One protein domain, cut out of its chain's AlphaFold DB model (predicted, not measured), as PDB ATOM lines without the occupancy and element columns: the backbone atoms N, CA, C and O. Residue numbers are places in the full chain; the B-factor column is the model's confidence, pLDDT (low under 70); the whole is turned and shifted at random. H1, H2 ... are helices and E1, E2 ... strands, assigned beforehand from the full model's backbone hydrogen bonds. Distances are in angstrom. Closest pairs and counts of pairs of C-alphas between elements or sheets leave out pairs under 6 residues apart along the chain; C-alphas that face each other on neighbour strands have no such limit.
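This is residues 26 to 232 of the 358 residues of an uncharacterized protein of Achromatium sp. WMS2 (UniProt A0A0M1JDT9). The strands wrap into a nearly closed, flattened barrel: E13, E14 and E1 make one wall, E7, E8 and E9 the wall across from it, and E9 comes back beside E13. On the other side E1 and E8 are joined by two separate branches, E3 and E4 at one end and E2, E5 and E6 at the other, with E2 and E5 close but not paired; the small sheet of E10 and E11 packs on E13, and H1 lies near one end. The printed part has 207 residues, with E1 to E10, then H1, then E11 to E14 along the chain. The class is mostly strand, though under half of the residues are in named elements; the large sheet is branched, and its neighbour pairs are antiparallel. The whole is compact, with a radius of gyration of the C-alphas of 16.7 A and spans of 51 by 37 by 34 A.

E1, residues 27 to 37, begins at C-alpha 27 (4.355, -7.918, 8.562), is 28.4 A long and bends by 62 degrees at residue 33. E2 is residues 45 to 48, E3 residues 51 to 59, 22.5 A long, and E4 residues 64 to 67. E5 is residues 91 to 94, E6 residues 101 to 107, 19.3 A long, and E7 residues 117 to 121. E8, residues 127 to 136, begins at C-alpha 127 (-3.967, -4.911, 21.466), is 26.7 A long and bends by 56 degrees at residue 132. E9 is residues 144 to 152, 20.8 A long, and E10 residues 155 to 157. H1 is residues 162 to 165. E11 is residues 183 to 185 and E12 residues 187 to 189. E13, residues 196 to 206, is 32.9 A long. E14, residues 218 to 230, is 35.4 A long and ends at C-alpha 230 (-4.295, -4.264, 6.174).

E2, beside residues 33 to 37 of E1, and E3, beside residues 27 to 31, lie on one side of E1, and E14 lies on the other side. E1 and E2 form a hairpin, with N 36 and O 46 at 2.8 A. N 29 and O 53 of E1 and E3 are 2.9 A apart. E3 lies on one side of E4 and E7 on the other side, with N 57 and O 66 of E3 and E4 at 2.8 A, and N 65 and O 119 of E4 and E7 at 2.8 A. E5 and E6 form a hairpin, with N 92 and O 103 at 2.8 A. E6 and E7 lie on one side of E8 and E9 on the other; N 106 and O 134 are 3.0 A apart, and N 118 and O 130 are 3.0 A apart. E7, E8 and E9 form a meander, each strand the antiparallel neighbour of the one before; N 129 and O 151 are 2.8 A apart. E12, E13 and E14 form another, with N 187 and O 200 at 2.8 A, and N 201 and O 223 at 2.8 A. N 32 and O 224 of E1 and E14 are 2.9 A apart. The closest C-alphas of E9 and E13, those of Leu 151 and Ala 203, are 4.7 A apart; those of E2 and E5, Leu 48 and Leu 92, are 6.3 A apart. E10 and E11 are antiparallel, with N 156 and O 184 at 2.9 A; the closest C-alphas of E10 and E13, those of Arg 156 and Thr 204, are 6.3 A apart. H1 is not on the branched sheet; it is too short for a pair of O i and N i+4, and its one O i to N i+3 pair is within hydrogen-bond range.

The C-alphas of Pro 169 and Ser 232, the two farthest apart, are 52.1 A from each other. The printed part has no cut. The links from E4 to E5, from H1 to E11 and from E13 to E14 are long; in the first, residues 87 to 88 pair with residues 52 to 53 of E3. The mean pLDDT of the printed part is 86.8, and residues 40 to 44, 89 to 90 and 93 to 104 are under 70.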
ATOM      1  N   PRO A  26       4.519 -12.156   6.339       90.56
ATOM      2  CA  PRO A  26       5.220 -11.457   7.403       90.56
ATOM      3  C   PRO A  26       4.995  -9.948   7.280       90.56
ATOM      4  O   PRO A  26       5.199  -9.367   6.217       90.56
ATOM      5  N   HIS A  27       4.648  -9.334   8.403       93.56
ATOM      6  CA  HIS A  27       4.355  -7.918   8.562       93.56
ATOM      7  C   HIS A  27       5.492  -7.171   9.260       93.56
ATOM      8  O   HIS A  27       6.348  -7.767   9.933       93.56
ATOM      9  N   VAL A  28       5.472  -5.848   9.119       93.62
ATOM     10  CA  VAL A  28       6.418  -4.920   9.744       93.62
ATOM     11  C   VAL A  28       5.674  -3.955  10.659       93.62
ATOM     12  O   VAL A  28       4.676  -3.361  10.260       93.62
ATOM     13  N   PHE A  29       6.180  -3.757  11.879       94.06
ATOM     14  CA  PHE A  29       5.753  -2.655  12.747       94.06
ATOM     15  C   PHE A  29       6.823  -1.575  12.724       94.06
ATOM     16  O   PHE A  29       7.937  -1.779  13.199       94.06
ATOM     17  N   ASN A  30       6.468  -0.403  12.217       95.00
ATOM     18  CA  ASN A  30       7.285   0.792  12.335       95.00
ATOM     19  C   ASN A  30       6.935   1.464  13.657       95.00
ATOM     20  O   ASN A  30       5.837   1.988  13.837       95.00
ATOM     21  N   LEU A  31       7.867   1.430  14.599       93.00
ATOM     22  CA  LEU A  31       7.723   2.070  15.890       93.00
ATOM     23  C   LEU A  31       8.182   3.518  15.769       93.00
ATOM     24  O   LEU A  31       9.379   3.804  15.715       93.00
ATOM     25  N   HIS A  32       7.235   4.441  15.780       91.81
ATOM     26  CA  HIS A  32       7.542   5.863  15.820       91.81
ATOM     27  C   HIS A  32       8.119   6.220  17.187       91.81
ATOM     28  O   HIS A  32       7.922   5.486  18.160       91.81
ATOM     29  N   GLY A  33       8.848   7.327  17.271       84.38
ATOM     30  CA  GLY A  33       9.379   7.825  18.528       84.38
ATOM     31  C   GLY A  33       8.311   7.973  19.618       84.38
ATOM     32  O   GLY A  33       7.117   7.715  19.462       84.38
ATOM     33  N   GLY A  34       8.743   8.402  20.788       89.31
ATOM     34  CA  GLY A  34       7.858   8.450  21.940       89.31
ATOM     35  C   GLY A  34       8.601   8.901  23.169       89.31
ATOM     36  O   GLY A  34       9.601   9.614  23.064       89.31
ATOM     37  N   TYR A  35       8.129   8.465  24.327       90.25
ATOM     38  CA  TYR A  35       8.769   8.776  25.592       90.25
ATOM     39  C   TYR A  35       8.922   7.524  26.440       90.25
ATOM     40  O   TYR A  35       7.977   6.763  26.658       90.25
ATOM     41  N   PHE A  36      10.136   7.347  26.942       88.25
ATOM     42  CA  PHE A  36      10.423   6.489  28.069       88.25
ATOM     43  C   PHE A  36      10.560   7.361  29.312       88.25
ATOM     44  O   PHE A  36      11.355   8.301  29.352       88.25
ATOM     45  N   TYR A  37       9.773   7.028  30.321       88.62
ATOM     46  CA  TYR A  37       9.762   7.680  31.615       88.62
ATOM     47  C   TYR A  37      10.549   6.804  32.579       88.62
ATOM     48  O   TYR A  37      10.065   5.765  33.043       88.62
ATOM     49  N   GLY A  38      11.802   7.193  32.794       83.19
ATOM     50  CA  GLY A  38      12.774   6.390  33.519       83.19
ATOM     51  C   GLY A  38      12.582   6.425  35.035       83.19
ATOM     52  O   GLY A  38      11.864   7.277  35.567       83.19
ATOM     53  N   PRO A  39      13.250   5.514  35.757       77.44
ATOM     54  CA  PRO A  39      13.271   5.564  37.204       77.44
ATOM     55  C   PRO A  39      14.168   6.733  37.651       77.44
ATOM     56  O   PRO A  39      15.290   6.900  37.168       77.44
ATOM     57  N   GLY A  40      13.713   7.523  38.623       67.62
ATOM     58  CA  GLY A  40      14.547   8.554  39.250       67.62
ATOM     59  C   GLY A  40      14.695   9.872  38.466       67.62
ATOM     60  O   GLY A  40      14.094  10.077  37.415       67.62
ATOM     61  N   PRO A  41      15.525  10.805  38.974       58.78
ATOM     62  CA  PRO A  41      15.750  12.124  38.371       58.78
ATOM     63  C   PRO A  41      16.739  12.120  37.187       58.78
ATOM     64  O   PRO A  41      17.064  13.182  36.651       58.78
ATOM     65  N   ILE A  42      17.275  10.959  36.802       54.22
ATOM     66  CA  ILE A  42      18.306  10.850  35.765       54.22
ATOM     67  C   ILE A  42      17.600  10.822  34.403       54.22
ATOM     68  O   ILE A  42      17.233   9.762  33.922       54.22
ATOM     69  N   ALA A  43      17.403  12.005  33.810       62.84
ATOM     70  CA  ALA A  43      16.671  12.210  32.550       62.84
ATOM     71  C   ALA A  43      15.212  11.702  32.622       62.84
ATOM     72  O   ALA A  43      14.893  10.669  32.037       62.84
ATOM     73  N   PRO A  44      14.330  12.425  33.347       66.25
ATOM     74  CA  PRO A  44      13.008  11.923  33.722       66.25
ATOM     75  C   PRO A  44      12.201  11.458  32.506       66.25
ATOM     76  O   PRO A  44      11.624  10.376  32.530       66.25
ATOM     77  N   ASP A  45      12.261  12.223  31.416       86.44
ATOM     78  CA  ASP A  45      11.523  11.944  30.193       86.44
ATOM     79  C   ASP A  45      12.527  11.867  29.046       86.44
ATOM     80  O   ASP A  45      13.084  12.881  28.614       86.44
ATOM     81  N   THR A  46      12.792  10.658  28.565       83.44
ATOM     82  CA  THR A  46      13.739  10.427  27.475       83.44
ATOM     83  C   THR A  46      12.971  10.118  26.202       83.44
ATOM     84  O   THR A  46      12.082   9.267  26.196       83.44
ATOM     85  N   ARG A  47      13.299  10.817  25.111       86.06
ATOM     86  CA  ARG A  47      12.694  10.517  23.813       86.06
ATOM     87  C   ARG A  47      13.171   9.162  23.323       86.06
ATOM     88  O   ARG A  47      14.371   8.908  23.278       86.06
ATOM     89  N   LEU A  48      12.221   8.327  22.929       84.81
ATOM     90  CA  LEU A  48      12.522   7.097  22.215       84.81
ATOM     91  C   LEU A  48      12.830   7.448  20.754       84.81
ATOM     92  O   LEU A  48      12.065   8.224  20.167       84.81
ATOM     93  N   PRO A  49      13.921   6.923  20.173       85.56
ATOM     94  CA  PRO A  49      14.131   6.996  18.730       85.56
ATOM     95  C   PRO A  49      13.066   6.171  17.998       85.56
ATOM     96  O   PRO A  49      12.325   5.409  18.622       85.56
ATOM     97  N   ASP A  50      13.014   6.301  16.675       89.94
ATOM     98  CA  ASP A  50      12.250   5.376  15.840       89.94
ATOM     99  C   ASP A  50      12.857   3.963  15.905       89.94
ATOM    100  O   ASP A  50      13.982   3.761  16.368       89.94
ATOM    101  N   GLY A  51      12.079   2.971  15.495       88.75
ATOM    102  CA  GLY A  51      12.447   1.563  15.545       88.75
ATOM    103  C   GLY A  51      11.577   0.738  14.611       88.75
ATOM    104  O   GLY A  51      10.590   1.240  14.071       88.75
ATOM    105  N   VAL A  52      11.942  -0.520  14.409       90.56
ATOM    106  CA  VAL A  52      11.244  -1.424  13.494       90.56
ATOM    107  C   VAL A  52      11.212  -2.834  14.070       90.56
ATOM    108  O   VAL A  52      12.202  -3.312  14.624       90.56
ATOM    109  N   ILE A  53      10.072  -3.505  13.924       90.12
ATOM    110  CA  ILE A  53       9.914  -4.932  14.205       90.12
ATOM    111  C   ILE A  53       9.579  -5.643  12.900       90.12
ATOM    112  O   ILE A  53       8.659  -5.239  12.188       90.12
ATOM    113  N   HIS A  54      10.314  -6.704  12.595       90.88
ATOM    114  CA  HIS A  54      10.148  -7.496  11.382       90.88
ATOM    115  C   HIS A  54       9.541  -8.871  11.669       90.88
ATOM    116  O   HIS A  54       9.609  -9.383  12.783       90.88
ATOM    117  N   ASN A  55       9.048  -9.524  10.611       90.56
ATOM    118  CA  ASN A  55       8.609 -10.922  10.631       90.56
ATOM    119  C   ASN A  55       7.426 -11.190  11.576       90.56
ATOM    120  O   ASN A  55       7.330 -12.263  12.177       90.56
ATOM    121  N   ILE A  56       6.511 -10.225  11.688       91.75
ATOM    122  CA  ILE A  56       5.298 -10.380  12.488       91.75
ATOM    123  C   ILE A  56       4.284 -11.184  11.686       91.75
ATOM    124  O   ILE A  56       3.863 -10.793  10.609       91.75
ATOM    125  N   THR A  57       3.859 -12.316  12.222       93.12
ATOM    126  CA  THR A  57       2.729 -13.067  11.685       93.12
ATOM    127  C   THR A  57       1.478 -12.652  12.440       93.12
ATOM    128  O   THR A  57       1.418 -12.869  13.648       93.12
ATOM    129  N   PHE A  58       0.477 -12.081  11.766       92.75
ATOM    130  CA  PHE A  58      -0.750 -11.617  12.418       92.75
ATOM    131  C   PHE A  58      -2.004 -12.126  11.704       92.75
ATOM    132  O   PHE A  58      -2.123 -12.044  10.487       92.75
ATOM    133  N   ASP A  59      -2.950 -12.656  12.474       91.81
ATOM    134  CA  ASP A  59      -4.231 -13.164  11.997       91.81
ATOM    135  C   ASP A  59      -5.352 -12.277  12.558       91.81
ATOM    136  O   ASP A  59      -5.675 -12.331  13.748       91.81
ATOM    137  N   LEU A  60      -5.943 -11.446  11.696       87.19
ATOM    138  CA  LEU A  60      -7.030 -10.529  12.061       87.19
ATOM    139  C   LEU A  60      -8.336 -11.248  12.410       87.19
ATOM    140  O   LEU A  60      -9.143 -10.706  13.163       87.19
ATOM    141  N   ASP A  61      -8.559 -12.468  11.923       86.69
ATOM    142  CA  ASP A  61      -9.761 -13.227  12.276       86.69
ATOM    143  C   ASP A  61      -9.672 -13.787  13.695       86.69
ATOM    144  O   ASP A  61     -10.692 -13.895  14.390       86.69
ATOM    145  N   LYS A  62      -8.453 -14.137  14.118       89.44
ATOM    146  CA  LYS A  62      -8.139 -14.577  15.484       89.44
ATOM    147  C   LYS A  62      -7.766 -13.429  16.416       89.44
ATOM    148  O   LYS A  62      -7.706 -13.653  17.621       89.44
ATOM    149  N   LEU A  63      -7.512 -12.241  15.866       91.50
ATOM    150  CA  LEU A  63      -6.973 -11.085  16.579       91.50
ATOM    151  C   LEU A  63      -5.724 -11.449  17.390       91.50
ATOM    152  O   LEU A  63      -5.579 -11.064  18.551       91.50
ATOM    153  N   ALA A  64      -4.850 -12.246  16.783       94.75
ATOM    154  CA  ALA A  64      -3.666 -12.779  17.430       94.75
ATOM    155  C   ALA A  64      -2.524 -12.948  16.434       94.75
ATOM    156  O   ALA A  64      -2.735 -13.214  15.251       94.75
ATOM    157  N   GLY A  65      -1.303 -12.835  16.934       92.69
ATOM    158  CA  GLY A  65      -0.099 -12.967  16.142       92.69
ATOM    159  C   GLY A  65       1.121 -13.285  16.988       92.69
ATOM    160  O   GLY A  65       1.063 -13.322  18.219       92.69
ATOM    161  N   ALA A  66       2.236 -13.506  16.312       92.00
ATOM    162  CA  ALA A  66       3.530 -13.682  16.943       92.00
ATOM    163  C   ALA A  66       4.654 -13.222  16.013       92.00
ATOM    164  O   ALA A  66       4.520 -13.296  14.790       92.00
ATOM    165  N   ALA A  67       5.773 -12.804  16.593       88.44
ATOM    166  CA  ALA A  67       7.038 -12.702  15.877       88.44
ATOM    167  C   ALA A  67       7.994 -13.756  16.429       88.44
ATOM    168  O   ALA A  67       8.238 -13.835  17.637       88.44
ATOM    169  N   ALA A  68       8.518 -14.591  15.534       83.75
ATOM    170  CA  ALA A  68       9.498 -15.594  15.912       83.75
ATOM    171  C   ALA A  68      10.790 -14.918  16.389       83.75
ATOM    172  O   ALA A  68      11.184 -13.862  15.883       83.75
ATOM    173  N   PHE A  69      11.490 -15.570  17.316       83.56
ATOM    174  CA  PHE A  69      12.807 -15.119  17.742       83.56
ATOM    175  C   PHE A  69      13.808 -15.215  16.583       83.56
ATOM    176  O   PHE A  69      14.250 -16.300  16.192       83.56
ATOM    177  N   GLY A  70      14.198 -14.066  16.033       79.25
ATOM    178  CA  GLY A  70      15.314 -13.975  15.105       79.25
ATOM    179  C   GLY A  70      16.597 -14.112  15.905       79.25
ATOM    180  O   GLY A  70      16.941 -13.210  16.663       79.25
ATOM    181  N   LYS A  71      17.307 -15.238  15.777       73.38
ATOM    182  CA  LYS A  71      18.548 -15.464  16.531       73.38
ATOM    183  C   LYS A  71      19.593 -14.406  16.161       73.38
ATOM    184  O   LYS A  71      20.268 -14.531  15.140       73.38
ATOM    185  N   GLY A  72      19.710 -13.379  16.996       73.19
ATOM    186  CA  GLY A  72      20.675 -12.305  16.836       73.19
ATOM    187  C   GLY A  72      22.038 -12.621  17.434       73.19
ATOM    188  O   GLY A  72      22.342 -13.748  17.838       73.19
ATOM    189  N   GLY A  73      22.881 -11.592  17.471       73.38
ATOM    190  CA  GLY A  73      24.154 -11.638  18.176       73.38
ATOM    191  C   GLY A  73      23.975 -11.592  19.695       73.38
ATOM    192  O   GLY A  73      22.913 -11.251  20.222       73.38
ATOM    193  N   ARG A  74      25.059 -11.898  20.406       78.88
ATOM    194  CA  ARG A  74      25.185 -11.594  21.833       78.88
ATOM    195  C   ARG A  74      25.642 -10.150  21.959       78.88
ATOM    196  O   ARG A  74      26.835  -9.874  21.914       78.88
ATOM    197  N   ILE A  75      24.670  -9.250  21.961       75.62
ATOM    198  CA  ILE A  75      24.903  -7.803  21.881       75.62
ATOM    199  C   ILE A  75      24.732  -7.098  23.227       75.62
ATOM    200  O   ILE A  75      25.013  -5.907  23.316       75.62
ATOM    201  N   LEU A  76      24.301  -7.827  24.264       81.00
ATOM    202  CA  LEU A  76      24.347  -7.323  25.631       81.00
ATOM    203  C   LEU A  76      25.771  -7.382  26.187       81.00
ATOM    204  O   LEU A  76      26.578  -8.233  25.809       81.00
ATOM    205  N   SER A  77      26.025  -6.537  27.174       83.69
ATOM    206  CA  SER A  77      27.292  -6.380  27.884       83.69
ATOM    207  C   SER A  77      27.712  -7.620  28.676       83.69
ATOM    208  O   SER A  77      28.881  -7.740  29.036       83.69
ATOM    209  N   ASP A  78      26.795  -8.563  28.918       85.69
ATOM    210  CA  ASP A  78      27.113  -9.877  29.490       85.69
ATOM    211  C   ASP A  78      27.783 -10.837  28.490       85.69
ATOM    212  O   ASP A  78      28.402 -11.810  28.907       85.69
ATOM    213  N   ASN A  79      27.716 -10.572  27.178       85.38
ATOM    214  CA  ASN A  79      28.185 -11.464  26.106       85.38
ATOM    215  C   ASN A  79      27.615 -12.900  26.168       85.38
ATOM    216  O   ASN A  79      28.168 -13.835  25.568       85.38
ATOM    217  N   GLU A  80      26.491 -13.087  26.855       86.94
ATOM    218  CA  GLU A  80      25.815 -14.371  27.047       86.94
ATOM    219  C   GLU A  80      24.407 -14.338  26.458       86.94
ATOM    220  O   GLU A  80      23.995 -15.266  25.752       86.94
ATOM    221  N   THR A  81      23.689 -13.239  26.678       84.94
ATOM    222  CA  THR A  81      22.294 -13.110  26.278       84.94
ATOM    223  C   THR A  81      22.171 -12.829  24.797       84.94
ATOM    224  O   THR A  81      22.793 -11.923  24.246       84.94
ATOM    225  N   THR A  82      21.315 -13.608  24.144       87.31
ATOM    226  CA  THR A  82      20.998 -13.407  22.731       87.31
ATOM    227  C   THR A  82      19.836 -12.430  22.613       87.31
ATOM    228  O   THR A  82      18.789 -12.651  23.226       87.31
ATOM    229  N   ALA A  83      20.015 -11.374  21.824       85.50
ATOM    230  CA  ALA A  83      18.939 -10.451  21.487       85.50
ATOM    231  C   ALA A  83      18.171 -10.931  20.250       85.50
ATOM    232  O   ALA A  83      18.727 -11.618  19.386       85.50
ATOM    233  N   ASN A  84      16.899 -10.555  20.165       85.31
ATOM    234  CA  ASN A  84      16.069 -10.813  19.000       85.31
ATOM    235  C   ASN A  84      16.473  -9.849  17.875       85.31
ATOM    236  O   ASN A  84      16.267  -8.645  17.986       85.31
ATOM    237  N   ALA A  85      17.035 -10.379  16.790       83.94
ATOM    238  CA  ALA A  85      17.448  -9.597  15.625       83.94
ATOM    239  C   ALA A  85      16.274  -9.004  14.833       83.94
ATOM    240  O   ALA A  85      16.495  -8.137  13.994       83.94
ATOM    241  N   ASN A  86      15.048  -9.476  15.073       84.38
ATOM    242  CA  ASN A  86      13.857  -8.941  14.421       84.38
ATOM    243  C   ASN A  86      13.366  -7.639  15.061       84.38
ATOM    244  O   ASN A  86      12.490  -7.008  14.479       84.38
ATOM    245  N   ILE A  87      13.914  -7.240  16.215       82.94
ATOM    246  CA  ILE A  87      13.528  -6.013  16.909       82.94
ATOM    247  C   ILE A  87      14.688  -5.032  16.909       82.94
ATOM    248  O   ILE A  87      15.693  -5.232  17.593       82.94
ATOM    249  N   ASP A  88      14.482  -3.913  16.233       80.94
ATOM    250  CA  ASP A  88      15.201  -2.681  16.503       80.94
ATOM    251  C   ASP A  88      14.277  -1.746  17.290       80.94
ATOM    252  O   ASP A  88      13.496  -0.980  16.729       80.94
ATOM    253  N   ALA A  89      14.325  -1.825  18.622       69.94
ATOM    254  CA  ALA A  89      13.566  -0.916  19.482       69.94
ATOM    255  C   ALA A  89      14.240   0.467  19.590       69.94
ATOM    256  O   ALA A  89      13.691   1.368  20.235       69.94
ATOM    257  N   GLY A  90      15.402   0.636  18.951       66.81
ATOM    258  CA  GLY A  90      16.266   1.797  19.030       66.81
ATOM    259  C   GLY A  90      17.075   1.892  20.330       66.81
ATOM    260  O   GLY A  90      16.893   1.135  21.286       66.81
ATOM    261  N   ALA A  91      18.009   2.843  20.354       70.00
ATOM    262  CA  ALA A  91      18.911   3.087  21.475       70.00
ATOM    263  C   ALA A  91      18.422   4.249  22.354       70.00
ATOM    264  O   ALA A  91      18.080   5.322  21.855       70.00
ATOM    265  N   LEU A  92      18.413   4.058  23.670       70.38
ATOM    266  CA  LEU A  92      18.010   5.072  24.637       70.38
ATOM    267  C   LEU A  92      19.256   5.769  25.196       70.38
ATOM    268  O   LEU A  92      20.080   5.149  25.858       70.38
ATOM    269  N   GLU A  93      19.406   7.072  24.990       66.75
ATOM    270  CA  GLU A  93      20.471   7.830  25.655       66.75
ATOM    271  C   GLU A  93      19.982   8.338  27.018       66.75
ATOM    272  O   GLU A  93      19.148   9.239  27.089       66.75
ATOM    273  N   ILE A  94      20.510   7.785  28.115       62.25
ATOM    274  CA  ILE A  94      20.199   8.245  29.478       62.25
ATOM    275  C   ILE A  94      21.398   9.023  30.030       62.25
ATOM    276  O   ILE A  94      22.537   8.570  29.972       62.25
ATOM    277  N   GLY A  95      21.140  10.189  30.629       58.78
ATOM    278  CA  GLY A  95      22.177  11.042  31.236       58.78
ATOM    279  C   GLY A  95      22.140  12.502  30.784       58.78
ATOM    280  O   GLY A  95      22.842  13.339  31.357       58.78
ATOM    281  N   GLY A  96      21.280  12.817  29.813       53.53
ATOM    282  CA  GLY A  96      21.115  14.150  29.242       53.53
ATOM    283  C   GLY A  96      22.072  14.430  28.075       53.53
ATOM    284  O   GLY A  96      22.974  13.635  27.802       53.53
ATOM    285  N   PRO A  97      21.892  15.567  27.379       49.81
ATOM    286  CA  PRO A  97      22.666  15.901  26.185       49.81
ATOM    287  C   PRO A  97      24.179  15.869  26.455       49.81
ATOM    288  O   PRO A  97      24.671  16.576  27.335       49.81
ATOM    289  N   GLY A  98      24.920  15.048  25.703       53.44
ATOM    290  CA  GLY A  98      26.387  14.965  25.768       53.44
ATOM    291  C   GLY A  98      26.965  14.107  26.901       53.44
ATOM    292  O   GLY A  98      28.185  14.062  27.061       53.44
ATOM    293  N   LYS A  99      26.130  13.414  27.687       55.59
ATOM    294  CA  LYS A  99      26.561  12.418  28.683       55.59
ATOM    295  C   LYS A  99      26.158  11.022  28.216       55.59
ATOM    296  O   LYS A  99      25.299  10.390  28.817       55.59
ATOM    297  N   ASN A 100      26.778  10.592  27.118       52.66
ATOM    298  CA  ASN A 100      26.508   9.366  26.362       52.66
ATOM    299  C   ASN A 100      26.615   8.090  27.222       52.66
ATOM    300  O   ASN A 100      27.627   7.391  27.178       52.66
ATOM    301  N   LYS A 101      25.585   7.757  28.003       56.25
ATOM    302  CA  LYS A 101      25.333   6.368  28.386       56.25
ATOM    303  C   LYS A 101      24.173   5.875  27.541       56.25
ATOM    304  O   LYS A 101      23.021   6.245  27.757       56.25
ATOM    305  N   THR A 102      24.517   5.089  26.531       62.66
ATOM    306  CA  THR A 102      23.547   4.431  25.669       62.66
ATOM    307  C   THR A 102      23.041   3.200  26.397       62.66
ATOM    308  O   THR A 102      23.779   2.240  26.596       62.66
ATOM    309  N   PHE A 103      21.791   3.266  26.827       66.00
ATOM    310  CA  PHE A 103      21.033   2.120  27.271       66.00
ATOM    311  C   PHE A 103      20.388   1.483  26.057       66.00
ATOM    312  O   PHE A 103      19.693   2.140  25.281       66.00
ATOM    313  N   TRP A 104      20.600   0.191  25.900       64.19
ATOM    314  CA  TRP A 104      19.982  -0.531  24.808       64.19
ATOM    315  C   TRP A 104      18.778  -1.309  25.316       64.19
ATOM    316  O   TRP A 104      18.860  -1.990  26.342       64.19
ATOM    317  N   LEU A 105      17.660  -1.177  24.605       71.44
ATOM    318  CA  LEU A 105      16.446  -1.931  24.866       71.44
ATOM    319  C   LEU A 105      16.365  -3.073  23.858       71.44
ATOM    320  O   LEU A 105      16.229  -2.836  22.662       71.44
ATOM    321  N   TYR A 106      16.430  -4.306  24.347       75.50
ATOM    322  CA  TYR A 106      16.386  -5.488  23.496       75.50
ATOM    323  C   TYR A 106      15.296  -6.439  23.956       75.50
ATOM    324  O   TYR A 106      15.155  -6.679  25.157       75.50
ATOM    325  N   ALA A 107      14.586  -7.054  23.012       81.56
ATOM    326  CA  ALA A 107      13.949  -8.328  23.314       81.56
ATOM    327  C   ALA A 107      15.011  -9.414  23.389       81.56
ATOM    328  O   ALA A 107      15.924  -9.460  22.560       81.56
ATOM    329  N   VAL A 108      14.912 -10.275  24.391       84.50
ATOM    330  CA  VAL A 108      15.988 -11.202  24.731       84.50
ATOM    331  C   VAL A 108      15.492 -12.616  24.939       84.50
ATOM    332  O   VAL A 108      14.410 -12.858  25.467       84.50
ATOM    333  N   ALA A 109      16.344 -13.570  24.581       83.25
ATOM    334  CA  ALA A 109      16.178 -14.945  25.011       83.25
ATOM    335  C   ALA A 109      16.445 -15.088  26.524       83.25
ATOM    336  O   ALA A 109      17.160 -14.288  27.134       83.25
ATOM    337  N   GLY A 110      15.904 -16.150  27.125       80.00
ATOM    338  CA  GLY A 110      16.145 -16.513  28.529       80.00
ATOM    339  C   GLY A 110      15.003 -16.185  29.494       80.00
ATOM    340  O   GLY A 110      15.048 -16.623  30.642       80.00
ATOM    341  N   GLY A 111      13.972 -15.471  29.039       84.50
ATOM    342  CA  GLY A 111      12.701 -15.362  29.749       84.50
ATOM    343  C   GLY A 111      11.686 -16.439  29.327       84.50
ATOM    344  O   GLY A 111      12.000 -17.312  28.509       84.50
ATOM    345  N   PRO A 112      10.464 -16.416  29.891       88.06
ATOM    346  CA  PRO A 112       9.407 -17.389  29.605       88.06
ATOM    347  C   PRO A 112       8.946 -17.453  28.144       88.06
ATOM    348  O   PRO A 112       8.350 -18.457  27.762       88.06
ATOM    349  N   LEU A 113       9.174 -16.400  27.361       87.44
ATOM    350  CA  LEU A 113       8.847 -16.330  25.937       87.44
ATOM    351  C   LEU A 113      10.042 -16.700  25.052       87.44
ATOM    352  O   LEU A 113       9.925 -16.715  23.836       87.44
ATOM    353  N   ALA A 114      11.211 -16.982  25.639       87.38
ATOM    354  CA  ALA A 114      12.434 -17.336  24.916       87.38
ATOM    355  C   ALA A 114      12.831 -16.333  23.804       87.38
ATOM    356  O   ALA A 114      13.544 -16.697  22.871       87.38
ATOM    357  N   GLY A 115      12.423 -15.066  23.943       82.31
ATOM    358  CA  GLY A 115      12.664 -13.992  22.976       82.31
ATOM    359  C   GLY A 115      11.609 -13.863  21.871       82.31
ATOM    360  O   GLY A 115      11.721 -12.950  21.054       82.31
ATOM    361  N   GLU A 116      10.597 -14.734  21.845       89.25
ATOM    362  CA  GLU A 116       9.416 -14.578  20.994       89.25
ATOM    363  C   GLU A 116       8.539 -13.415  21.471       89.25
ATOM    364  O   GLU A 116       8.536 -13.030  22.646       89.25
ATOM    365  N   GLU A 117       7.771 -12.868  20.536       90.75
ATOM    366  CA  GLU A 117       6.783 -11.832  20.804       90.75
ATOM    367  C   GLU A 117       5.392 -12.374  20.530       90.75
ATOM    368  O   GLU A 117       5.166 -13.037  19.517       90.75
ATOM    369  N   HIS A 118       4.448 -12.035  21.399       94.38
ATOM    370  CA  HIS A 118       3.054 -12.422  21.236       94.38
ATOM    371  C   HIS A 118       2.172 -11.188  21.151       94.38
ATOM    372  O   HIS A 118       2.239 -10.308  22.012       94.38
ATOM    373  N   TYR A 119       1.307 -11.172  20.142       95.38
ATOM    374  CA  TYR A 119       0.303 -10.141  19.937       95.38
ATOM    375  C   TYR A 119      -1.082 -10.758  20.101       95.38
ATOM    376  O   TYR A 119      -1.357 -11.842  19.587       95.38
ATOM    377  N   SER A 120      -1.971 -10.087  20.818       96.62
ATOM    378  CA  SER A 120      -3.364 -10.516  20.975       96.62
ATOM    379  C   SER A 120      -4.266  -9.313  21.197       96.62
ATOM    380  O   SER A 120      -3.771  -8.244  21.526       96.62
ATOM    381  N   PHE A 121      -5.575  -9.463  21.030       96.25
ATOM    382  CA  PHE A 121      -6.541  -8.477  21.508       96.25
ATOM    383  C   PHE A 121      -7.234  -8.999  22.766       96.25
ATOM    384  O   PHE A 121      -7.626 -10.166  22.831       96.25
ATOM    385  N   ASP A 122      -7.378  -8.137  23.772       96.31
ATOM    386  CA  ASP A 122      -8.154  -8.447  24.971       96.31
ATOM    387  C   ASP A 122      -9.672  -8.360  24.710       96.31
ATOM    388  O   ASP A 122     -10.133  -7.984  23.631       96.31
ATOM    389  N   ALA A 123     -10.481  -8.689  25.723       93.31
ATOM    390  CA  ALA A 123     -11.945  -8.629  25.627       93.31
ATOM    391  C   ALA A 123     -12.501  -7.208  25.392       93.31
ATOM    392  O   ALA A 123     -13.668  -7.053  25.040       93.31
ATOM    393  N   ASN A 124     -11.679  -6.180  25.599       93.31
ATOM    394  CA  ASN A 124     -12.015  -4.782  25.367       93.31
ATOM    395  C   ASN A 124     -11.433  -4.271  24.039       93.31
ATOM    396  O   ASN A 124     -11.455  -3.064  23.802       93.31
ATOM    397  N   TYR A 125     -10.921  -5.160  23.181       95.44
ATOM    398  CA  TYR A 125     -10.291  -4.824  21.905       95.44
ATOM    399  C   TYR A 125      -9.044  -3.937  22.024       95.44
ATOM    400  O   TYR A 125      -8.683  -3.220  21.088       95.44
ATOM    401  N   ASN A 126      -8.338  -4.007  23.150       97.12
ATOM    402  CA  ASN A 126      -6.996  -3.454  23.237       97.12
ATOM    403  C   ASN A 126      -6.004  -4.499  22.734       97.12
ATOM    404  O   ASN A 126      -6.020  -5.644  23.186       97.12
ATOM    405  N   MET A 127      -5.105  -4.091  21.846       97.12
ATOM    406  CA  MET A 127      -3.967  -4.911  21.466       97.12
ATOM    407  C   MET A 127      -3.038  -5.039  22.678       97.12
ATOM    408  O   MET A 127      -2.730  -4.046  23.339       97.12
ATOM    409  N   LEU A 128      -2.608  -6.258  22.963       97.31
ATOM    410  CA  LEU A 128      -1.590  -6.632  23.927       97.31
ATOM    411  C   LEU A 128      -0.381  -7.143  23.155       97.31
ATOM    412  O   LEU A 128      -0.518  -8.014  22.297       97.31
ATOM    413  N   TRP A 129       0.790  -6.624  23.489       95.12
ATOM    414  CA  TRP A 129       2.079  -7.082  22.996       95.12
ATOM    415  C   TRP A 129       2.901  -7.535  24.199       95.12
ATOM    416  O   TRP A 129       3.233  -6.732  25.067       95.12
ATOM    417  N   THR A 130       3.175  -8.835  24.285       94.00
ATOM    418  CA  THR A 130       3.978  -9.413  25.368       94.00
ATOM    419  C   THR A 130       5.341  -9.831  24.839       94.00
ATOM    420  O   THR A 130       5.423 -10.549  23.842       94.00
ATOM    421  N   VAL A 131       6.396  -9.400  25.527       91.69
ATOM    422  CA  VAL A 131       7.790  -9.644  25.143       91.69
ATOM    423  C   VAL A 131       8.688  -9.727  26.382       91.69
ATOM    424  O   VAL A 131       8.416  -9.099  27.405       91.69
ATOM    425  N   ASP A 132       9.766 -10.506  26.319       89.00
ATOM    426  CA  ASP A 132      10.811 -10.493  27.347       89.00
ATOM    427  C   ASP A 132      11.863  -9.442  26.991       89.00
ATOM    428  O   ASP A 132      12.531  -9.562  25.964       89.00
ATOM    429  N   MET A 133      12.028  -8.420  27.833       85.50
ATOM    430  CA  MET A 133      12.954  -7.318  27.564       85.50
ATOM    431  C   MET A 133      14.152  -7.310  28.510       85.50
ATOM    432  O   MET A 133      14.039  -7.643  29.692       85.50
ATOM    433  N   ALA A 134      15.286  -6.836  28.003       83.81
ATOM    434  CA  ALA A 134      16.422  -6.414  28.807       83.81
ATOM    435  C   ALA A 134      16.786  -4.960  28.508       83.81
ATOM    436  O   ALA A 134      16.788  -4.526  27.355       83.81
ATOM    437  N   LEU A 135      17.121  -4.237  29.571       81.12
ATOM    438  CA  LEU A 135      17.721  -2.917  29.530       81.12
ATOM    439  C   LEU A 135      19.188  -3.059  29.938       81.12
ATOM    440  O   LEU A 135      19.476  -3.472  31.062       81.12
ATOM    441  N   ASP A 136      20.097  -2.712  29.035       80.19
ATOM    442  CA  ASP A 136      21.534  -2.853  29.262       80.19
ATOM    443  C   ASP A 136      22.229  -1.485  29.386       80.19
ATOM    444  O   ASP A 136      22.263  -0.743  28.401       80.19
ATOM    445  N   PRO A 137      22.792  -1.144  30.564       75.38
ATOM    446  CA  PRO A 137      23.522   0.104  30.796       75.38
ATOM    447  C   PRO A 137      24.968   0.120  30.265       75.38
ATOM    448  O   PRO A 137      25.674   1.109  30.491       75.38
ATOM    449  N   GLY A 138      25.447  -0.955  29.630       80.00
ATOM    450  CA  GLY A 138      26.825  -1.085  29.144       80.00
ATOM    451  C   GLY A 138      27.754  -1.902  30.055       80.00
ATOM    452  O   GLY A 138      28.973  -1.847  29.888       80.00
ATOM    453  N   PHE A 139      27.210  -2.613  31.048       83.12
ATOM    454  CA  PHE A 139      27.946  -3.534  31.921       83.12
ATOM    455  C   PHE A 139      27.014  -4.640  32.436       83.12
ATOM    456  O   PHE A 139      25.827  -4.403  32.659       83.12
ATOM    457  N   ALA A 140      27.547  -5.853  32.603       84.81
ATOM    458  CA  ALA A 140      26.760  -7.076  32.773       84.81
ATOM    459  C   ALA A 140      25.892  -7.090  34.042       84.81
ATOM    460  O   ALA A 140      24.732  -7.495  33.999       84.81
ATOM    461  N   GLU A 141      26.433  -6.619  35.165       81.25
ATOM    462  CA  GLU A 141      25.765  -6.621  36.472       81.25
ATOM    463  C   GLU A 141      24.553  -5.680  36.508       81.25
ATOM    464  O   GLU A 141      23.585  -5.928  37.220       81.25
ATOM    465  N   GLY A 142      24.569  -4.628  35.687       76.81
ATOM    466  CA  GLY A 142      23.505  -3.631  35.629       76.81
ATOM    467  C   GLY A 142      22.350  -3.983  34.695       76.81
ATOM    468  O   GLY A 142      21.432  -3.173  34.562       76.81
ATOM    469  N   ILE A 143      22.383  -5.141  34.025       80.88
ATOM    470  CA  ILE A 143      21.329  -5.540  33.087       80.88
ATOM    471  C   ILE A 143      20.026  -5.778  33.853       80.88
ATOM    472  O   ILE A 143      19.896  -6.710  34.650       80.88
ATOM    473  N   VAL A 144      19.015  -4.970  33.547       82.25
ATOM    474  CA  VAL A 144      17.676  -5.124  34.113       82.25
ATOM    475  C   VAL A 144      16.826  -5.952  33.163       82.25
ATOM    476  O   VAL A 144      16.596  -5.558  32.023       82.25
ATOM    477  N   ARG A 145      16.318  -7.092  33.640       84.69
ATOM    478  CA  ARG A 145      15.416  -7.963  32.874       84.69
ATOM    479  C   ARG A 145      13.982  -7.803  33.332       84.69
ATOM    480  O   ARG A 145      13.697  -7.858  34.529       84.69
ATOM    481  N   VAL A 146      13.086  -7.669  32.367       83.25
ATOM    482  CA  VAL A 146      11.648  -7.602  32.590       83.25
ATOM    483  C   VAL A 146      11.002  -8.720  31.784       83.25
ATOM    484  O   VAL A 146      10.857  -8.636  30.566       83.25
ATOM    485  N   ASN A 147      10.655  -9.794  32.489       86.06
ATOM    486  CA  ASN A 147      10.002 -10.956  31.899       86.06
ATOM    487  C   ASN A 147       8.517 -10.664  31.687       86.06
ATOM    488  O   ASN A 147       7.881 -10.088  32.572       86.06
ATOM    489  N   LYS A 148       7.963 -11.128  30.563       86.31
ATOM    490  CA  LYS A 148       6.564 -10.901  30.169       86.31
ATOM    491  C   LYS A 148       6.172  -9.429  30.286       86.31
ATOM    492  O   LYS A 148       5.145  -9.093  30.877       86.31
ATOM    493  N   TYR A 149       7.018  -8.549  29.765       89.25
ATOM    494  CA  TYR A 149       6.681  -7.144  29.682       89.25
ATOM    495  C   TYR A 149       5.497  -6.977  28.735       89.25
ATOM    496  O   TYR A 149       5.560  -7.374  27.573       89.25
ATOM    497  N   GLU A 150       4.409  -6.429  29.263       93.50
ATOM    498  CA  GLU A 150       3.156  -6.286  28.539       93.50
ATOM    499  C   GLU A 150       2.950  -4.823  28.152       93.50
ATOM    500  O   GLU A 150       2.754  -3.946  29.000       93.50
ATOM    501  N   LEU A 151       2.976  -4.573  26.848       95.31
ATOM    502  CA  LEU A 151       2.560  -3.324  26.239       95.31
ATOM    503  C   LEU A 151       1.109  -3.459  25.783       95.31
ATOM    504  O   LEU A 151       0.669  -4.528  25.365       95.31
ATOM    505  N   THR A 152       0.346  -2.374  25.861       97.75
ATOM    506  CA  THR A 152      -1.069  -2.376  25.482       97.75
ATOM    507  C   THR A 152      -1.456  -1.130  24.704       97.75
ATOM    508  O   THR A 152      -0.876  -0.068  24.903       97.75
ATOM    509  N   THR A 153      -2.495  -1.215  23.880       97.94
ATOM    510  CA  THR A 153      -3.179  -0.039  23.323       97.94
ATOM    511  C   THR A 153      -4.378   0.417  24.163       97.94
ATOM    512  O   THR A 153      -5.110   1.315  23.758       97.94
ATOM    513  N   GLY A 154      -4.575  -0.176  25.346       96.94
ATOM    514  CA  GLY A 154      -5.496   0.303  26.374       96.94
ATOM    515  C   GLY A 154      -4.853   1.389  27.239       96.94
ATOM    516  O   GLY A 154      -3.994   2.136  26.785       96.94
ATOM    517  N   TYR A 155      -5.231   1.478  28.514       96.94
ATOM    518  CA  TYR A 155      -4.589   2.397  29.457       96.94
ATOM    519  C   TYR A 155      -3.807   1.658  30.548       96.94
ATOM    520  O   TYR A 155      -4.096   0.509  30.902       96.94
ATOM    521  N   ARG A 156      -2.805   2.337  31.109       96.69
ATOM    522  CA  ARG A 156      -2.001   1.856  32.238       96.69
ATOM    523  C   ARG A 156      -1.808   2.976  33.250       96.69
ATOM    524  O   ARG A 156      -1.618   4.132  32.880       96.69
ATOM    525  N   LYS A 157      -1.857   2.627  34.536       96.62
ATOM    526  CA  LYS A 157      -1.501   3.542  35.625       96.62
ATOM    527  C   LYS A 157      -0.037   3.351  35.977       96.62
ATOM    528  O   LYS A 157       0.439   2.217  36.038       96.62
ATOM    529  N   VAL A 158       0.668   4.450  36.218       95.94
ATOM    530  CA  VAL A 158       2.018   4.410  36.779       95.94
ATOM    531  C   VAL A 158       1.907   3.836  38.193       95.94
ATOM    532  O   VAL A 158       1.194   4.417  39.018       95.94
ATOM    533  N   PRO A 159       2.533   2.686  38.490       95.75
ATOM    534  CA  PRO A 159       2.426   2.091  39.813       95.75
ATOM    535  C   PRO A 159       3.181   2.936  40.845       95.75
ATOM    536  O   PRO A 159       4.063   3.727  40.505       95.75
ATOM    537  N   ALA A 160       2.843   2.771  42.123       96.12
ATOM    538  CA  ALA A 160       3.748   3.158  43.207       96.12
ATOM    539  C   ALA A 160       5.026   2.313  43.137       96.12
ATOM    540  O   ALA A 160       5.023   1.227  42.551       96.12
ATOM    541  N   SER A 161       6.116   2.775  43.733       95.19
ATOM    542  CA  SER A 161       7.307   1.949  43.915       95.19
ATOM    543  C   SER A 161       6.991   0.704  44.747       95.19
ATOM    544  O   SER A 161       6.109   0.729  45.608       95.19
ATOM    545  N   ILE A 162       7.715  -0.395  44.523       95.31
ATOM    546  CA  ILE A 162       7.527  -1.630  45.306       95.31
ATOM    547  C   ILE A 162       7.786  -1.368  46.803       95.31
ATOM    548  O   ILE A 162       7.103  -1.927  47.658       95.31
ATOM    549  N   GLN A 163       8.717  -0.471  47.139       93.44
ATOM    550  CA  GLN A 163       8.962  -0.023  48.511       93.44
ATOM    551  C   GLN A 163       7.716   0.607  49.132       93.44
ATOM    552  O   GLN A 163       7.283   0.153  50.190       93.44
ATOM    553  N   THR A 164       7.105   1.586  48.457       95.12
ATOM    554  CA  THR A 164       5.872   2.223  48.936       95.12
ATOM    555  C   THR A 164       4.735   1.213  49.048       95.12
ATOM    556  O   THR A 164       4.027   1.201  50.054       95.12
ATOM    557  N   GLN A 165       4.583   0.317  48.067       96.00
ATOM    558  CA  GLN A 165       3.578  -0.754  48.114       96.00
ATOM    559  C   GLN A 165       3.756  -1.664  49.343       96.00
ATOM    560  O   GLN A 165       2.770  -2.119  49.919       96.00
ATOM    561  N   ASN A 166       5.000  -1.880  49.779       95.62
ATOM    562  CA  ASN A 166       5.347  -2.684  50.952       95.62
ATOM    563  C   ASN A 166       5.389  -1.884  52.270       95.62
ATOM    564  O   ASN A 166       5.767  -2.437  53.302       95.62
ATOM    565  N   GLY A 167       5.036  -0.595  52.259       94.31
ATOM    566  CA  GLY A 167       5.086   0.269  53.444       94.31
ATOM    567  C   GLY A 167       6.503   0.605  53.923       94.31
ATOM    568  O   GLY A 167       6.687   0.980  55.081       94.31
ATOM    569  N   LEU A 168       7.508   0.455  53.058       90.19
ATOM    570  CA  LEU A 168       8.888   0.829  53.350       90.19
ATOM    571  C   LEU A 168       9.096   2.332  53.093       90.19
ATOM    572  O   LEU A 168       8.514   2.879  52.153       90.19
ATOM    573  N   PRO A 169       9.917   3.020  53.909       86.62
ATOM    574  CA  PRO A 169      10.235   4.423  53.677       86.62
ATOM    575  C   PRO A 169      11.064   4.607  52.392       86.62
ATOM    576  O   PRO A 169      11.679   3.667  51.895       86.62
ATOM    577  N   GLU A 170      11.096   5.846  51.888       83.81
ATOM    578  CA  GLU A 170      11.941   6.282  50.758       83.81
ATOM    579  C   GLU A 170      11.617   5.652  49.387       83.81
ATOM    580  O   GLU A 170      12.448   5.654  48.480       83.81
ATOM    581  N   GLY A 171      10.389   5.163  49.192       85.94
ATOM    582  CA  GLY A 171       9.916   4.738  47.876       85.94
ATOM    583  C   GLY A 171       9.887   5.882  46.854       85.94
ATOM    584  O   GLY A 171       9.407   6.985  47.128       85.94
ATOM    585  N   TYR A 172      10.416   5.631  45.653       89.94
ATOM    586  CA  TYR A 172      10.408   6.607  44.562       89.94
ATOM    587  C   TYR A 172       9.134   6.461  43.721       89.94
ATOM    588  O   TYR A 172       9.098   5.678  42.780       89.94
ATOM    589  N   ASP A 173       8.082   7.212  44.040       93.25
ATOM    590  CA  ASP A 173       6.743   7.058  43.436       93.25
ATOM    591  C   ASP A 173       6.520   7.920  42.183       93.25
ATOM    592  O   ASP A 173       5.520   8.637  42.052       93.25
ATOM    593  N   LYS A 174       7.497   7.905  41.270       92.44
ATOM    594  CA  LYS A 174       7.424   8.601  39.977       92.44
ATOM    595  C   LYS A 174       8.170   7.832  38.892       92.44
ATOM    596  O   LYS A 174       9.245   7.302  39.143       92.44
ATOM    597  N   ALA A 175       7.604   7.796  37.693       91.25
ATOM    598  CA  ALA A 175       8.287   7.401  36.469       91.25
ATOM    599  C   ALA A 175       8.537   8.689  35.682       91.25
ATOM    600  O   ALA A 175       7.599   9.268  35.136       91.25
ATOM    601  N   GLY A 176       9.767   9.192  35.682       89.69
ATOM    602  CA  GLY A 176      10.071  10.491  35.093       89.69
ATOM    603  C   GLY A 176       9.243  11.637  35.675       89.69
ATOM    604  O   GLY A 176       9.184  11.840  36.892       89.69
ATOM    605  N   SER A 177       8.585  12.394  34.797       91.62
ATOM    606  CA  SER A 177       7.617  13.432  35.166       91.62
ATOM    607  C   SER A 177       6.255  12.888  35.614       91.62
ATOM    608  O   SER A 177       5.462  13.633  36.198       91.62
ATOM    609  N   LEU A 178       5.973  11.600  35.396       93.06
ATOM    610  CA  LEU A 178       4.697  10.976  35.732       93.06
ATOM    611  C   LEU A 178       4.696  10.502  37.186       93.06
ATOM    612  O   LEU A 178       5.455   9.616  37.576       93.06
ATOM    613  N   VAL A 179       3.812  11.069  38.003       93.31
ATOM    614  CA  VAL A 179       3.601  10.600  39.377       93.31
ATOM    615  C   VAL A 179       2.860   9.264  39.404       93.31
ATOM    616  O   VAL A 179       2.088   8.948  38.498       93.31
ATOM    617  N   SER A 180       3.061   8.466  40.452       95.12
ATOM    618  CA  SER A 180       2.260   7.259  40.655       95.12
ATOM    619  C   SER A 180       0.765   7.581  40.683       95.12
ATOM    620  O   SER A 180       0.327   8.570  41.268       95.12
ATOM    621  N   GLY A 181      -0.023   6.743  40.013       94.38
ATOM    622  CA  GLY A 181      -1.444   6.965  39.756       94.38
ATOM    623  C   GLY A 181      -1.742   7.685  38.439       94.38
ATOM    624  O   GLY A 181      -2.854   7.523  37.928       94.38
ATOM    625  N   THR A 182      -0.773   8.393  37.840       94.56
ATOM    626  CA  THR A 182      -0.937   8.980  36.502       94.56
ATOM    627  C   THR A 182      -1.298   7.894  35.499       94.56
ATOM    628  O   THR A 182      -0.690   6.823  35.479       94.56
ATOM    629  N   THR A 183      -2.299   8.160  34.663       96.25
ATOM    630  CA  THR A 183      -2.735   7.226  33.624       96.25
ATOM    631  C   THR A 183      -2.172   7.648  32.276       96.25
ATOM    632  O   THR A 183      -2.377   8.785  31.851       96.25
ATOM    633  N   ILE A 184      -1.517   6.716  31.593       96.31
ATOM    634  CA  ILE A 184      -1.145   6.828  30.183       96.31
ATOM    635  C   ILE A 184      -2.105   5.984  29.345       96.31
ATOM    636  O   ILE A 184      -2.557   4.926  29.788       96.31
ATOM    637  N   VAL A 185      -2.448   6.473  28.155       97.31
ATOM    638  CA  VAL A 185      -3.505   5.907  27.308       97.31
ATOM    639  C   VAL A 185      -2.939   5.626  25.921       97.31
ATOM    640  O   VAL A 185      -2.387   6.518  25.282       97.31
ATOM    641  N   GLY A 186      -3.056   4.378  25.484       97.81
ATOM    642  CA  GLY A 186      -2.775   3.930  24.129       97.81
ATOM    643  C   GLY A 186      -4.021   3.959  23.245       97.81
ATOM    644  O   GLY A 186      -5.118   4.322  23.681       97.81
ATOM    645  N   ARG A 187      -3.860   3.582  21.976       97.62
ATOM    646  CA  ARG A 187      -4.951   3.451  21.002       97.62
ATOM    647  C   ARG A 187      -4.580   2.519  19.860       97.62
ATOM    648  O   ARG A 187      -3.400   2.310  19.610       97.62
ATOM    649  N   VAL A 188      -5.582   1.971  19.183       97.88
ATOM    650  CA  VAL A 188      -5.414   1.110  18.007       97.88
ATOM    651  C   VAL A 188      -6.553   1.360  17.024       97.88
ATOM    652  O   VAL A 188      -7.689   1.571  17.456       97.88
ATOM    653  N   GLY A 189      -6.247   1.389  15.732       96.94
ATOM    654  CA  GLY A 189      -7.213   1.659  14.674       96.94
ATOM    655  C   GLY A 189      -6.527   1.883  13.329       96.94
ATOM    656  O   GLY A 189      -5.540   1.221  13.034       96.94
ATOM    657  N   ASP A 190      -7.093   2.798  12.547       97.19
ATOM    658  CA  ASP A 190      -6.500   3.397  11.347       97.19
ATOM    659  C   ASP A 190      -6.697   4.915  11.495       97.19
ATOM    660  O   ASP A 190      -7.766   5.459  11.192       97.19
ATOM    661  N   PHE A 191      -5.748   5.572  12.163       96.62
ATOM    662  CA  PHE A 191      -5.844   6.974  12.569       96.62
ATOM    663  C   PHE A 191      -5.412   7.935  11.458       96.62
ATOM    664  O   PHE A 191      -5.869   9.084  11.456       96.62
ATOM    665  N   ASP A 192      -4.577   7.492  10.518       95.88
ATOM    666  CA  ASP A 192      -4.197   8.267   9.335       95.88
ATOM    667  C   ASP A 192      -5.053   7.957   8.082       95.88
ATOM    668  O   ASP A 192      -5.026   8.733   7.122       95.88
ATOM    669  N   ASN A 193      -5.928   6.945   8.148       94.19
ATOM    670  CA  ASN A 193      -6.854   6.489   7.101       94.19
ATOM    671  C   ASN A 193      -6.145   5.931   5.861       94.19
ATOM    672  O   ASN A 193      -6.591   6.155   4.728       94.19
ATOM    673  N   ASN A 194      -5.027   5.237   6.061       96.19
ATOM    674  CA  ASN A 194      -4.250   4.622   4.988       96.19
ATOM    675  C   ASN A 194      -4.648   3.155   4.709       96.19
ATOM    676  O   ASN A 194      -4.128   2.558   3.763       96.19
ATOM    677  N   GLY A 195      -5.592   2.592   5.475       95.38
ATOM    678  CA  GLY A 195      -6.058   1.211   5.352       95.38
ATOM    679  C   GLY A 195      -5.208   0.183   6.103       95.38
ATOM    680  O   GLY A 195      -5.410  -1.019   5.906       95.38
ATOM    681  N   PHE A 196      -4.276   0.620   6.948       97.50
ATOM    682  CA  PHE A 196      -3.402  -0.236   7.742       97.50
ATOM    683  C   PHE A 196      -3.568   0.018   9.243       97.50
ATOM    684  O   PHE A 196      -3.987   1.085   9.681       97.50
ATOM    685  N   LEU A 197      -3.268  -1.004  10.044       97.19
ATOM    686  CA  LEU A 197      -3.352  -0.922  11.497       97.19
ATOM    687  C   LEU A 197      -2.262   0.015  12.035       97.19
ATOM    688  O   LEU A 197      -1.072  -0.193  11.781       97.19
ATOM    689  N   ASP A 198      -2.655   0.995  12.834       97.75
ATOM    690  CA  ASP A 198      -1.757   1.928  13.505       97.75
ATOM    691  C   ASP A 198      -2.234   2.237  14.936       97.75
ATOM    692  O   ASP A 198      -3.287   1.771  15.402       97.75
ATOM    693  N   GLY A 199      -1.424   2.987  15.688       97.31
ATOM    694  CA  GLY A 199      -1.830   3.415  17.018       97.31
ATOM    695  C   GLY A 199      -0.721   3.888  17.945       97.31
ATOM    696  O   GLY A 199       0.326   4.390  17.540       97.31
ATOM    697  N   ILE A 200      -1.001   3.762  19.243       97.56
ATOM    698  CA  ILE A 200      -0.100   4.090  20.347       97.56
ATOM    699  C   ILE A 200      -0.147   2.943  21.349       97.56
ATOM    700  O   ILE A 200      -1.212   2.602  21.863       97.56
ATOM    701  N   ILE A 201       1.012   2.386  21.662       96.69
ATOM    702  CA  ILE A 201       1.209   1.420  22.737       96.69
ATOM    703  C   ILE A 201       1.722   2.128  23.989       96.69
ATOM    704  O   ILE A 201       2.498   3.084  23.929       96.69
ATOM    705  N   VAL A 202       1.284   1.638  25.139       97.00
ATOM    706  CA  VAL A 202       1.697   2.102  26.455       97.00
ATOM    707  C   VAL A 202       2.054   0.928  27.350       97.00
ATOM    708  O   VAL A 202       1.478  -0.154  27.239       97.00
ATOM    709  N   ALA A 203       2.978   1.147  28.273       95.25
ATOM    710  CA  ALA A 203       3.347   0.158  29.272       95.25
ATOM    711  C   ALA A 203       3.805   0.839  30.561       95.25
ATOM    712  O   ALA A 203       4.397   1.918  30.533       95.25
ATOM    713  N   THR A 204       3.547   0.200  31.697       94.62
ATOM    714  CA  THR A 204       4.087   0.603  32.998       94.62
ATOM    715  C   THR A 204       4.600  -0.630  33.727       94.62
ATOM    716  O   THR A 204       4.062  -1.723  33.569       94.62
ATOM    717  N   ALA A 205       5.668  -0.471  34.502       92.06
ATOM    718  CA  ALA A 205       6.225  -1.537  35.327       92.06
ATOM    719  C   ALA A 205       6.971  -0.946  36.524       92.06
ATOM    720  O   ALA A 205       7.162   0.265  36.608       92.06
ATOM    721  N   ASN A 206       7.419  -1.809  37.430       91.88
ATOM    722  CA  ASN A 206       8.439  -1.473  38.412       91.88
ATOM    723  C   ASN A 206       9.760  -2.132  38.009       91.88
ATOM    724  O   ASN A 206       9.775  -3.273  37.544       91.88
ATOM    725  N   VAL A 207      10.866  -1.424  38.219       86.81
ATOM    726  CA  VAL A 207      12.204  -2.009  38.163       86.81
ATOM    727  C   VAL A 207      12.261  -3.162  39.178       86.81
ATOM    728  O   VAL A 207      11.785  -2.999  40.305       86.81
ATOM    729  N   PRO A 208      12.821  -4.330  38.826       85.88
ATOM    730  CA  PRO A 208      12.960  -5.436  39.763       85.88
ATOM    731  C   PRO A 208      13.707  -5.035  41.044       85.88
ATOM    732  O   PRO A 208      14.652  -4.248  41.003       85.88
ATOM    733  N   MET A 209      13.311  -5.592  42.192       87.88
ATOM    734  CA  MET A 209      13.904  -5.243  43.497       87.88
ATOM    735  C   MET A 209      15.386  -5.607  43.621       87.88
ATOM    736  O   MET A 209      16.087  -5.042  44.453       87.88
ATOM    737  N   GLN A 210      15.855  -6.553  42.811       84.25
ATOM    738  CA  GLN A 210      17.250  -6.973  42.746       84.25
ATOM    739  C   GLN A 210      18.123  -6.095  41.836       84.25
ATOM    740  O   GLN A 210      19.297  -6.399  41.678       84.25
ATOM    741  N   ALA A 211      17.565  -5.068  41.187       79.06
ATOM    742  CA  ALA A 211      18.353  -4.177  40.344       79.06
ATOM    743  C   ALA A 211      19.257  -3.273  41.195       79.06
ATOM    744  O   ALA A 211      18.804  -2.668  42.167       79.06
ATOM    745  N   ASP A 212      20.512  -3.113  40.775       72.88
ATOM    746  CA  ASP A 212      21.498  -2.280  41.479       72.88
ATOM    747  C   ASP A 212      21.148  -0.784  41.465       72.88
ATOM    748  O   ASP A 212      21.592  -0.013  42.318       72.88
ATOM    749  N   MET A 213      20.342  -0.350  40.491       72.75
ATOM    750  CA  MET A 213      19.931   1.041  40.331       72.75
ATOM    751  C   MET A 213      18.417   1.179  40.456       72.75
ATOM    752  O   MET A 213      17.667   0.653  39.638       72.75
ATOM    753  N   LEU A 214      17.994   1.964  41.453       81.38
ATOM    754  CA  LEU A 214      16.594   2.323  41.707       81.38
ATOM    755  C   LEU A 214      15.655   1.097  41.743       81.38
ATOM    756  O   LEU A 214      14.640   1.082  41.038       81.38
ATOM    757  N   PRO A 215      15.975   0.073  42.564       87.06
ATOM    758  CA  PRO A 215      15.143  -1.119  42.693       87.06
ATOM    759  C   PRO A 215      13.716  -0.719  43.050       87.06
ATOM    760  O   PRO A 215      13.512   0.207  43.830       87.06
ATOM    761  N   GLY A 216      12.719  -1.373  42.467       91.00
ATOM    762  CA  GLY A 216      11.311  -1.115  42.762       91.00
ATOM    763  C   GLY A 216      10.738   0.195  42.218       91.00
ATOM    764  O   GLY A 216       9.514   0.345  42.242       91.00
ATOM    765  N   ALA A 217      11.547   1.123  41.698       90.75
ATOM    766  CA  ALA A 217      11.049   2.376  41.133       90.75
ATOM    767  C   ALA A 217      10.164   2.117  39.898       90.75
ATOM    768  O   ALA A 217      10.430   1.182  39.139       90.75
ATOM    769  N   PRO A 218       9.095   2.893  39.679       92.25
ATOM    770  CA  PRO A 218       8.233   2.717  38.528       92.25
ATOM    771  C   PRO A 218       8.889   3.271  37.258       92.25
ATOM    772  O   PRO A 218       9.685   4.208  37.290       92.25
ATOM    773  N   VAL A 219       8.509   2.687  36.127       90.44
ATOM    774  CA  VAL A 219       8.872   3.114  34.775       90.44
ATOM    775  C   VAL A 219       7.632   3.124  33.896       90.44
ATOM    776  O   VAL A 219       6.674   2.381  34.146       90.44
ATOM    777  N   ALA A 220       7.649   3.943  32.850       92.12
ATOM    778  CA  ALA A 220       6.577   3.973  31.869       92.12
ATOM    779  C   ALA A 220       7.100   4.164  30.443       92.12
ATOM    780  O   ALA A 220       8.162   4.741  30.220       92.12
ATOM    781  N   ASN A 221       6.339   3.680  29.471       91.75
ATOM    782  CA  ASN A 221       6.632   3.789  28.051       91.75
ATOM    783  C   ASN A 221       5.358   4.218  27.319       91.75
ATOM    784  O   ASN A 221       4.281   3.689  27.599       91.75
ATOM    785  N   LEU A 222       5.493   5.175  26.408       94.00
ATOM    786  CA  LEU A 222       4.464   5.558  25.450       94.00
ATOM    787  C   LEU A 222       5.109   5.681  24.076       94.00
ATOM    788  O   LEU A 222       6.056   6.456  23.904       94.00
ATOM    789  N   ARG A 223       4.575   4.953  23.094       93.38
ATOM    790  CA  ARG A 223       5.162   4.894  21.757       93.38
ATOM    791  C   ARG A 223       4.113   4.734  20.664       93.38
ATOM    792  O   ARG A 223       3.193   3.935  20.803       93.38
ATOM    793  N   GLY A 224       4.252   5.500  19.584       96.00
ATOM    794  CA  GLY A 224       3.417   5.342  18.392       96.00
ATOM    795  C   GLY A 224       3.875   4.164  17.533       96.00
ATOM    796  O   GLY A 224       5.049   3.799  17.557       96.00
ATOM    797  N   PHE A 225       2.974   3.592  16.743       96.81
ATOM    798  CA  PHE A 225       3.329   2.594  15.740       96.81
ATOM    799  C   PHE A 225       2.441   2.701  14.498       96.81
ATOM    800  O   PHE A 225       1.298   3.147  14.587       96.81
ATOM    801  N   SER A 226       2.967   2.249  13.365       97.38
ATOM    802  CA  SER A 226       2.219   1.938  12.142       97.38
ATOM    803  C   SER A 226       2.646   0.570  11.625       97.38
ATOM    804  O   SER A 226       3.741   0.094  11.936       97.38
ATOM    805  N   THR A 227       1.785  -0.080  10.853       96.88
ATOM    806  CA  THR A 227       2.048  -1.421  10.324       96.88
ATOM    807  C   THR A 227       1.693  -1.508   8.845       96.88
ATOM    808  O   THR A 227       1.109  -0.585   8.287       96.88
ATOM    809  N   ASP A 228       2.029  -2.629   8.216       96.50
ATOM    810  CA  ASP A 228       1.497  -3.041   6.913       96.50
ATOM    811  C   ASP A 228       0.365  -4.087   7.041       96.50
ATOM    812  O   ASP A 228      -0.027  -4.715   6.056       96.50
ATOM    813  N   ILE A 229      -0.203  -4.264   8.243       95.19
ATOM    814  CA  ILE A 229      -1.367  -5.130   8.466       95.19
ATOM    815  C   ILE A 229      -2.606  -4.408   7.941       95.19
ATOM    816  O   ILE A 229      -3.109  -3.475   8.567       95.19
ATOM    817  N   ALA A 230      -3.112  -4.851   6.792       95.56
ATOM    818  CA  ALA A 230      -4.295  -4.264   6.174       95.56
ATOM    819  C   ALA A 230      -5.542  -4.464   7.048       95.56
ATOM    820  O   ALA A 230      -5.874  -5.589   7.419       95.56
ATOM    821  N   ILE A 231      -6.283  -3.393   7.323       94.69
ATOM    822  CA  ILE A 231      -7.518  -3.423   8.109       94.69
ATOM    823  C   ILE A 231      -8.683  -2.852   7.301       94.69
ATOM    824  O   ILE A 231      -8.561  -1.852   6.598       94.69
ATOM    825  N   SER A 232      -9.854  -3.488   7.384       93.75
ATOM    826  CA  SER A 232     -11.043  -2.929   6.736       93.75
ATOM    827  C   SER A 232     -11.498  -1.646   7.452       93.75
ATOM    828  O   SER A 232     -11.480  -1.613   8.686       93.75
TER     829      SER A 232